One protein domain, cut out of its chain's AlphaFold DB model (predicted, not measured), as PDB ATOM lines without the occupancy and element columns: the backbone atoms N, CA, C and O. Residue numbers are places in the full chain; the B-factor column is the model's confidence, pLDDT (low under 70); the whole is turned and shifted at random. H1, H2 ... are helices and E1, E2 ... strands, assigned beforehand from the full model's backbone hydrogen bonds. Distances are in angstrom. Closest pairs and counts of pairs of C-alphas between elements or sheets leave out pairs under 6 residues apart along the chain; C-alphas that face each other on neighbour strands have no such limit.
ATOM      1  N   GLU A 130     116.234 148.206  97.132       84.75
ATOM      2  CA  GLU A 130     115.113 147.962  98.031       84.75
ATOM      3  C   GLU A 130     115.640 147.514  99.396       84.75
ATOM      4  O   GLU A 130     116.616 146.766  99.469       84.75
ATOM      5  N   ALA A 131     114.984 147.912 100.491       79.19
ATOM      6  CA  ALA A 131     115.408 147.534 101.844       79.19
ATOM      7  C   ALA A 131     115.563 146.006 102.007       79.19
ATOM      8  O   ALA A 131     116.521 145.523 102.613       79.19
ATOM      9  N   ASN A 132     114.679 145.235 101.369       82.12
ATOM     10  CA  ASN A 132     114.714 143.772 101.392       82.12
ATOM     11  C   ASN A 132     115.889 143.184 100.591       82.12
ATOM     12  O   ASN A 132     116.334 142.073 100.878       82.12
ATOM     13  N   ALA A 133     116.439 143.918  99.618       78.25
ATOM     14  CA  ALA A 133     117.578 143.456  98.829       78.25
ATOM     15  C   ALA A 133     118.849 143.301  99.681       78.25
ATOM     16  O   ALA A 133     119.671 142.437  99.379       78.25
ATOM     17  N   ILE A 134     118.995 144.076 100.764       74.75
ATOM     18  CA  ILE A 134     120.085 143.887 101.734       74.75
ATOM     19  C   ILE A 134     119.906 142.554 102.465       74.75
ATOM     20  O   ILE A 134     120.834 141.750 102.508       74.75
ATOM     21  N   ILE A 135     118.704 142.300 102.994       75.69
ATOM     22  CA  ILE A 135     118.393 141.105 103.796       75.69
ATOM     23  C   ILE A 135     118.630 139.828 102.983       75.69
ATOM     24  O   ILE A 135     119.223 138.869 103.473       75.69
ATOM     25  N   HIS A 136     118.213 139.826 101.718       77.56
ATOM     26  CA  HIS A 136     118.385 138.682 100.823       77.56
ATOM     27  C   HIS A 136     119.768 138.617 100.162       77.56
ATOM     28  O   HIS A 136     120.029 137.724  99.355       77.56
ATOM     29  N   GLY A 137     120.667 139.554 100.476       71.75
ATOM     30  CA  GLY A 137     122.004 139.614  99.898       71.75
ATOM     31  C   GLY A 137     122.032 139.895  98.391       71.75
ATOM     32  O   GLY A 137     123.020 139.583  97.726       71.75
ATOM     33  N   GLY A 138     120.954 140.472  97.855       72.69
ATOM     34  CA  GLY A 138     120.836 140.934  96.470       72.69
ATOM     35  C   GLY A 138     121.520 142.280  96.212       72.69
ATOM     36  O   GLY A 138     121.606 142.713  95.063       72.69
ATOM     37  N   PHE A 139     122.021 142.931  97.264       76.88
ATOM     38  CA  PHE A 139     122.792 144.163  97.179       76.88
ATOM     39  C   PHE A 139     124.162 143.999  97.842       76.88
ATOM     40  O   PHE A 139     124.271 143.515  98.970       76.88
ATOM     41  N   ARG A 140     125.221 144.404  97.133       74.56
ATOM     42  CA  ARG A 140     126.569 144.478  97.700       74.56
ATOM     43  C   ARG A 140     126.719 145.824  98.389       74.56
ATOM     44  O   ARG A 140     126.755 146.858  97.732       74.56
ATOM     45  N   GLY A 141     126.769 145.790  99.714       75.19
ATOM     46  CA  GLY A 141     126.879 146.976 100.550       75.19
ATOM     47  C   GLY A 141     128.172 147.001 101.350       75.19
ATOM     48  O   GLY A 141     128.817 145.974 101.574       75.19
ATOM     49  N   GLU A 142     128.512 148.198 101.801       80.50
ATOM     50  CA  GLU A 142     129.492 148.431 102.852       80.50
ATOM     51  C   GLU A 142     128.732 148.923 104.079       80.50
ATOM     52  O   GLU A 142     127.890 149.815 103.970       80.50
ATOM     53  N   LEU A 143     128.994 148.300 105.222       82.19
ATOM     54  CA  LEU A 143     128.447 148.715 106.504       82.19
ATOM     55  C   LEU A 143     129.550 149.423 107.280       82.19
ATOM     56  O   LEU A 143     130.580 148.808 107.564       82.19
ATOM     57  N   ASP A 144     129.324 150.693 107.602       85.31
ATOM     58  CA  ASP A 144     130.181 151.438 108.516       85.31
ATOM     59  C   ASP A 144     129.933 150.945 109.944       85.31
ATOM     60  O   ASP A 144     128.797 150.915 110.418       85.31
ATOM     61  N   LEU A 145     130.999 150.493 110.594       90.00
ATOM     62  CA  LEU A 145     131.002 149.984 111.957       90.00
ATOM     63  C   LEU A 145     131.865 150.837 112.880       90.00
ATOM     64  O   LEU A 145     132.149 150.382 113.986       90.00
ATOM     65  N   GLN A 146     132.311 152.025 112.456       91.50
ATOM     66  CA  GLN A 146     133.193 152.864 113.264       91.50
ATOM     67  C   GLN A 146     132.643 153.037 114.684       91.50
ATOM     68  O   GLN A 146     133.313 152.656 115.641       91.50
ATOM     69  N   ASP A 147     131.395 153.487 114.806       90.88
ATOM     70  CA  ASP A 147     130.759 153.736 116.101       90.88
ATOM     71  C   ASP A 147     130.634 152.454 116.935       90.88
ATOM     72  O   ASP A 147     130.928 152.448 118.127       90.88
ATOM     73  N   SER A 148     130.266 151.334 116.304       90.81
ATOM     74  CA  SER A 148     130.136 150.042 116.989       90.81
ATOM     75  C   SER A 148     131.481 149.484 117.457       90.81
ATOM     76  O   SER A 148     131.554 148.865 118.517       90.81
ATOM     77  N   VAL A 149     132.551 149.675 116.680       89.06
ATOM     78  CA  VAL A 149     133.909 149.263 117.054       89.06
ATOM     79  C   VAL A 149     134.433 150.141 118.183       89.06
ATOM     80  O   VAL A 149     134.983 149.607 119.144       89.06
ATOM     81  N   GLU A 150     134.235 151.458 118.109       90.88
ATOM     82  CA  GLU A 150     134.607 152.384 119.183       90.88
ATOM     83  C   GLU A 150     133.867 152.064 120.480       90.88
ATOM     84  O   GLU A 150     134.493 151.940 121.532       90.88
ATOM     85  N   GLU A 151     132.556 151.842 120.403       90.12
ATOM     86  CA  GLU A 151     131.735 151.454 121.546       90.12
ATOM     87  C   GLU A 151     132.184 150.107 122.129       90.12
ATOM     88  O   GLU A 151     132.344 149.975 123.346       90.12
ATOM     89  N   LEU A 152     132.420 149.100 121.281       89.12
ATOM     90  CA  LEU A 152     132.868 147.779 121.718       89.12
ATOM     91  C   LEU A 152     134.234 147.852 122.403       89.12
ATOM     92  O   LEU A 152     134.419 147.241 123.457       89.12
ATOM     93  N   LEU A 153     135.186 148.581 121.819       86.88
ATOM     94  CA  LEU A 153     136.522 148.756 122.382       86.88
ATOM     95  C   LEU A 153     136.477 149.570 123.675       86.88
ATOM     96  O   LEU A 153     137.133 149.173 124.630       86.88
ATOM     97  N   GLY A 154     135.672 150.632 123.742       87.25
ATOM     98  CA  GLY A 154     135.489 151.430 124.957       87.25
ATOM     99  C   GLY A 154     134.840 150.647 126.100       87.25
ATOM    100  O   GLY A 154     135.218 150.816 127.251       87.25
ATOM    101  N   LYS A 155     133.905 149.733 125.806       86.81
ATOM    102  CA  LYS A 155     133.304 148.850 126.825       86.81
ATOM    103  C   LYS A 155     134.219 147.698 127.238       86.81
ATOM    104  O   LYS A 155     134.213 147.293 128.396       86.81
ATOM    105  N   SER A 156     134.954 147.120 126.287       83.56
ATOM    106  CA  SER A 156     135.761 145.909 126.519       83.56
ATOM    107  C   SER A 156     137.135 146.216 127.108       83.56
ATOM    108  O   SER A 156     137.738 145.365 127.764       83.56
ATOM    109  N   LEU A 157     137.655 147.415 126.856       81.12
ATOM    110  CA  LEU A 157     138.916 147.898 127.393       81.12
ATOM    111  C   LEU A 157     138.592 148.931 128.465       81.12
ATOM    112  O   LEU A 157     137.947 149.927 128.177       81.12
ATOM    113  N   HIS A 158     139.071 148.714 129.693       77.12
ATOM    114  CA  HIS A 158     138.996 149.732 130.744       77.12
ATOM    115  C   HIS A 158     139.496 151.097 130.237       77.12
ATOM    116  O   HIS A 158     140.455 151.143 129.459       77.12
ATOM    117  N   ASP A 159     138.922 152.184 130.761       75.25
ATOM    118  CA  ASP A 159     139.197 153.577 130.367       75.25
ATOM    119  C   ASP A 159     140.690 153.939 130.289       75.25
ATOM    120  O   ASP A 159     141.083 154.793 129.499       75.25
ATOM    121  N   LEU A 160     141.555 153.267 131.060       75.38
ATOM    122  CA  LEU A 160     143.006 153.473 130.997       75.38
ATOM    123  C   LEU A 160     143.676 152.914 129.731       75.38
ATOM    124  O   LEU A 160     144.707 153.432 129.307       75.38
ATOM    125  N   HIS A 161     143.146 151.845 129.137       84.25
ATOM    126  CA  HIS A 161     143.784 151.153 128.014       84.25
ATOM    127  C   HIS A 161     143.216 151.560 126.655       84.25
ATOM    128  O   HIS A 161     143.945 151.511 125.663       84.25
ATOM    129  N   TYR A 162     141.948 151.979 126.601       88.38
ATOM    130  CA  TYR A 162     141.311 152.391 125.352       88.38
ATOM    131  C   TYR A 162     142.065 153.534 124.638       88.38
ATOM    132  O   TYR A 162     142.416 153.343 123.472       88.38
ATOM    133  N   PRO A 163     142.430 154.657 125.297       90.94
ATOM    134  CA  PRO A 163     143.139 155.754 124.632       90.94
ATOM    135  C   PRO A 163     144.502 155.333 124.078       90.94
ATOM    136  O   PRO A 163     144.897 155.764 122.998       90.94
ATOM    137  N   PHE A 164     145.214 154.463 124.802       91.56
ATOM    138  CA  PHE A 164     146.514 153.957 124.374       91.56
ATOM    139  C   PHE A 164     146.398 153.051 123.142       91.56
ATOM    140  O   PHE A 164     147.138 153.231 122.178       91.56
ATOM    141  N   ILE A 165     145.456 152.101 123.151       89.75
ATOM    142  CA  ILE A 165     145.243 151.181 122.023       89.75
ATOM    143  C   ILE A 165     144.744 151.942 120.798       89.75
ATOM    144  O   ILE A 165     145.257 151.720 119.704       89.75
ATOM    145  N   ARG A 166     143.795 152.865 120.977       92.00
ATOM    146  CA  ARG A 166     143.320 153.740 119.905       92.00
ATOM    147  C   ARG A 166     144.474 154.501 119.261       92.00
ATOM    148  O   ARG A 166     144.646 154.404 118.054       92.00
ATOM    149  N   ARG A 167     145.295 155.187 120.062       93.12
ATOM    150  CA  ARG A 167     146.440 155.952 119.555       93.12
ATOM    151  C   ARG A 167     147.434 155.071 118.803       93.12
ATOM    152  O   ARG A 167     147.870 155.440 117.725       93.12
ATOM    153  N   ALA A 168     147.741 153.883 119.324       91.75
ATOM    154  CA  ALA A 168     148.614 152.941 118.628       91.75
ATOM    155  C   ALA A 168     148.028 152.491 117.275       91.75
ATOM    156  O   ALA A 168     148.765 152.334 116.309       91.75
ATOM    157  N   LEU A 169     146.709 152.293 117.184       91.44
ATOM    158  CA  LEU A 169     146.045 151.978 115.916       91.44
ATOM    159  C   LEU A 169     146.032 153.181 114.961       91.44
ATOM    160  O   LEU A 169     146.166 152.979 113.758       91.44
ATOM    161  N   GLU A 170     145.873 154.404 115.470       93.75
ATOM    162  CA  GLU A 170     145.954 155.644 114.685       93.75
ATOM    163  C   GLU A 170     147.361 155.842 114.109       93.75
ATOM    164  O   GLU A 170     147.497 156.019 112.899       93.75
ATOM    165  N   ASP A 171     148.396 155.724 114.944       91.81
ATOM    166  CA  ASP A 171     149.804 155.895 114.558       91.81
ATOM    167  C   ASP A 171     150.234 154.880 113.478       91.81
ATOM    168  O   ASP A 171     151.028 155.196 112.593       91.81
ATOM    169  N   GLU A 172     149.668 153.672 113.511       91.94
ATOM    170  CA  GLU A 172     149.924 152.606 112.533       91.94
ATOM    171  C   GLU A 172     148.964 152.637 111.322       91.94
ATOM    172  O   GLU A 172     149.038 151.776 110.441       91.94
ATOM    173  N   GLY A 173     148.035 153.599 111.264       88.62
ATOM    174  CA  GLY A 173     147.070 153.743 110.166       88.62
ATOM    175  C   GLY A 173     145.992 152.651 110.103       88.62
ATOM    176  O   GLY A 173     145.389 152.439 109.051       88.62
ATOM    177  N   TYR A 174     145.751 151.940 111.207       86.88
ATOM    178  CA  TYR A 174     144.681 150.942 111.342       86.88
ATOM    179  C   TYR A 174     143.386 151.507 111.928       86.88
ATOM    180  O   TYR A 174     142.372 150.811 111.913       86.88
ATOM    181  N   TRP A 175     143.414 152.720 112.480       92.06
ATOM    182  CA  TRP A 175     142.233 153.352 113.055       92.06
ATOM    183  C   TRP A 175     141.411 154.116 112.019       92.06
ATOM    184  O   TRP A 175     141.953 154.822 111.168       92.06
ATOM    185  N   GLY A 176     140.089 154.036 112.161       88.25
ATOM    186  CA  GLY A 176     139.134 154.697 111.280       88.25
ATOM    187  C   GLY A 176     138.667 153.797 110.139       88.25
ATOM    188  O   GLY A 176     139.314 152.812 109.789       88.25
ATOM    189  N   TYR A 177     137.527 154.157 109.541       85.38
ATOM    190  CA  TYR A 177     136.946 153.458 108.388       85.38
ATOM    191  C   TYR A 177     136.752 151.954 108.630       85.38
ATOM    192  O   TYR A 177     136.988 151.131 107.741       85.38
ATOM    193  N   HIS A 178     136.334 151.580 109.843       88.06
ATOM    194  CA  HIS A 178     136.013 150.191 110.141       88.06
ATOM    195  C   HIS A 178     134.761 149.789 109.374       88.06
ATOM    196  O   HIS A 178     133.649 150.093 109.793       88.06
ATOM    197  N   THR A 179     134.935 149.096 108.254       84.25
ATOM    198  CA  THR A 179     133.806 148.703 107.420       84.25
ATOM    199  C   THR A 179     133.767 147.209 107.146       84.25
ATOM    200  O   THR A 179     134.790 146.531 107.006       84.25
ATOM    201  N   LEU A 180     132.549 146.671 107.074       82.62
ATOM    202  CA  LEU A 180     132.304 145.322 106.581       82.62
ATOM    203  C   LEU A 180     131.759 145.378 105.165       82.62
ATOM    204  O   LEU A 180     130.771 146.048 104.879       82.62
ATOM    205  N   LEU A 181     132.390 144.604 104.289       74.62
ATOM    206  CA  LEU A 181     131.953 144.441 102.914       74.62
ATOM    207  C   LEU A 181     131.111 143.183 102.797       74.62
ATOM    208  O   LEU A 181     131.597 142.069 103.016       74.62
ATOM    209  N   PHE A 182     129.861 143.361 102.390       71.62
ATOM    210  CA  PHE A 182     128.989 142.250 102.070       71.62
ATOM    211  C   PHE A 182     129.148 141.887 100.594       71.62
ATOM    212  O   PHE A 182     128.634 142.559  99.697       71.62
ATOM    213  N   THR A 183     129.875 140.804 100.319       63.16
ATOM    214  CA  THR A 183     129.991 140.259  98.963       63.16
ATOM    215  C   THR A 183     129.216 138.956  98.864       63.16
ATOM    216  O   THR A 183     129.583 137.967  99.499       63.16
ATOM    217  N   HIS A 184     128.189 138.913  98.015       59.38
ATOM    218  CA  HIS A 184     127.566 137.645  97.660       59.38
ATOM    219  C   HIS A 184     128.561 136.804  96.842       59.38
ATOM    220  O   HIS A 184     128.918 137.169  95.712       59.38
ATOM    221  N   SER A 185     129.015 135.691  97.421       45.50
ATOM    222  CA  SER A 185     129.733 134.645  96.700       45.50
ATOM    223  C   SER A 185     128.702 133.866  95.893       45.50
ATOM    224  O   SER A 185     128.104 132.910  96.390       45.50
ATOM    225  N   ARG A 186     128.456 134.280  94.642       44.25
ATOM    226  CA  ARG A 186     127.878 133.333  93.687       44.25
ATOM    227  C   ARG A 186     128.922 132.234  93.555       44.25
ATOM    228  O   ARG A 186     129.968 132.465  92.953       44.25
TER     229      ARG A 186
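Overview. This is residues 130 to 186 of the 241 residues of the protein "SET domain-containing protein" of Wolfiporia cocos (strain MD-104) (UniProt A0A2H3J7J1). Two helices, H2 and H3, form the two arms of a wide open loop at one end of an elongated shape; a short two-stranded ladder, E1 beside E2, makes its narrow neck, and the small helix H1 lies off by itself at the other end. H2 leads away from the neck, H3 runs across the far end of the loop, opposite ways to H2 at a steep tilt of 43 degrees, and residues 168 to 173 stick out free from the loop. The printed part has 57 residues, with three named helices and two named strands in the order H1, E1, H2, H3, E2; the sheet order is E1 - E2, antiparallel, and the class is mostly helix. The whole is only just loose, close to extended, with a radius of gyration of the C-alphas of 15.3 A and spans of 43 by 22 by 16 A.

Along the chain. Find C-alpha 131 at (115.408, 147.534, 101.844); there H1 begins, residues 131 to 135. Read on to E1, residues 142 to 144, which is 6.4 A long. From C-alpha 146 at (133.193, 152.864, 113.264), H2 runs 15.2 A through residues 146 to 156. H3, residues 162 to 171, is 14.2 A long. E2, residues 179 to 181, is 6.5 A long and ends at C-alpha 181, at (131.953, 144.441, 102.914).

Arrangement. Look first at the sheet, where E1 and E2 are antiparallel neighbours at 162 degrees. C-alphas 142 and 181 face each other at 4.7 A, and N 143 and O 180 are within hydrogen-bond range at 2.9 A, as are N 180 and O 143 at 2.9 A. The closest C-alphas of H2 and E2 are those of Gln 146 and Thr 179, 7.2 A apart. H2 and H3 are close but not clearly touching; their closest C-alphas, those of Gly 154 and Tyr 162, are 5.9 A apart. Their lines stand at a steep tilt of 43 degrees, and they run opposite ways. H3 is apart from E1. H1 is apart from H2, H3 and E2. In H2 and H3 every O i to N i+4 pair is within hydrogen-bond range; in H1 it is 0 of 1, while 2 of 2 O i to N i+3 pairs are.

Size, cuts and confidence. The two C-alphas farthest apart are those of Leu 160 and Arg 186, 45.0 A. The printed part has no cut. The links E1 to H2 and H2 to H3 are tight, and H1 to E1 and H3 to E2 are short. Residues 168 to 173, of which 168 to 171 belong to H3, stand free. In the B-factor column the mean pLDDT of the printed part is 82.3; look at residues 183 to 186 for the values under 70.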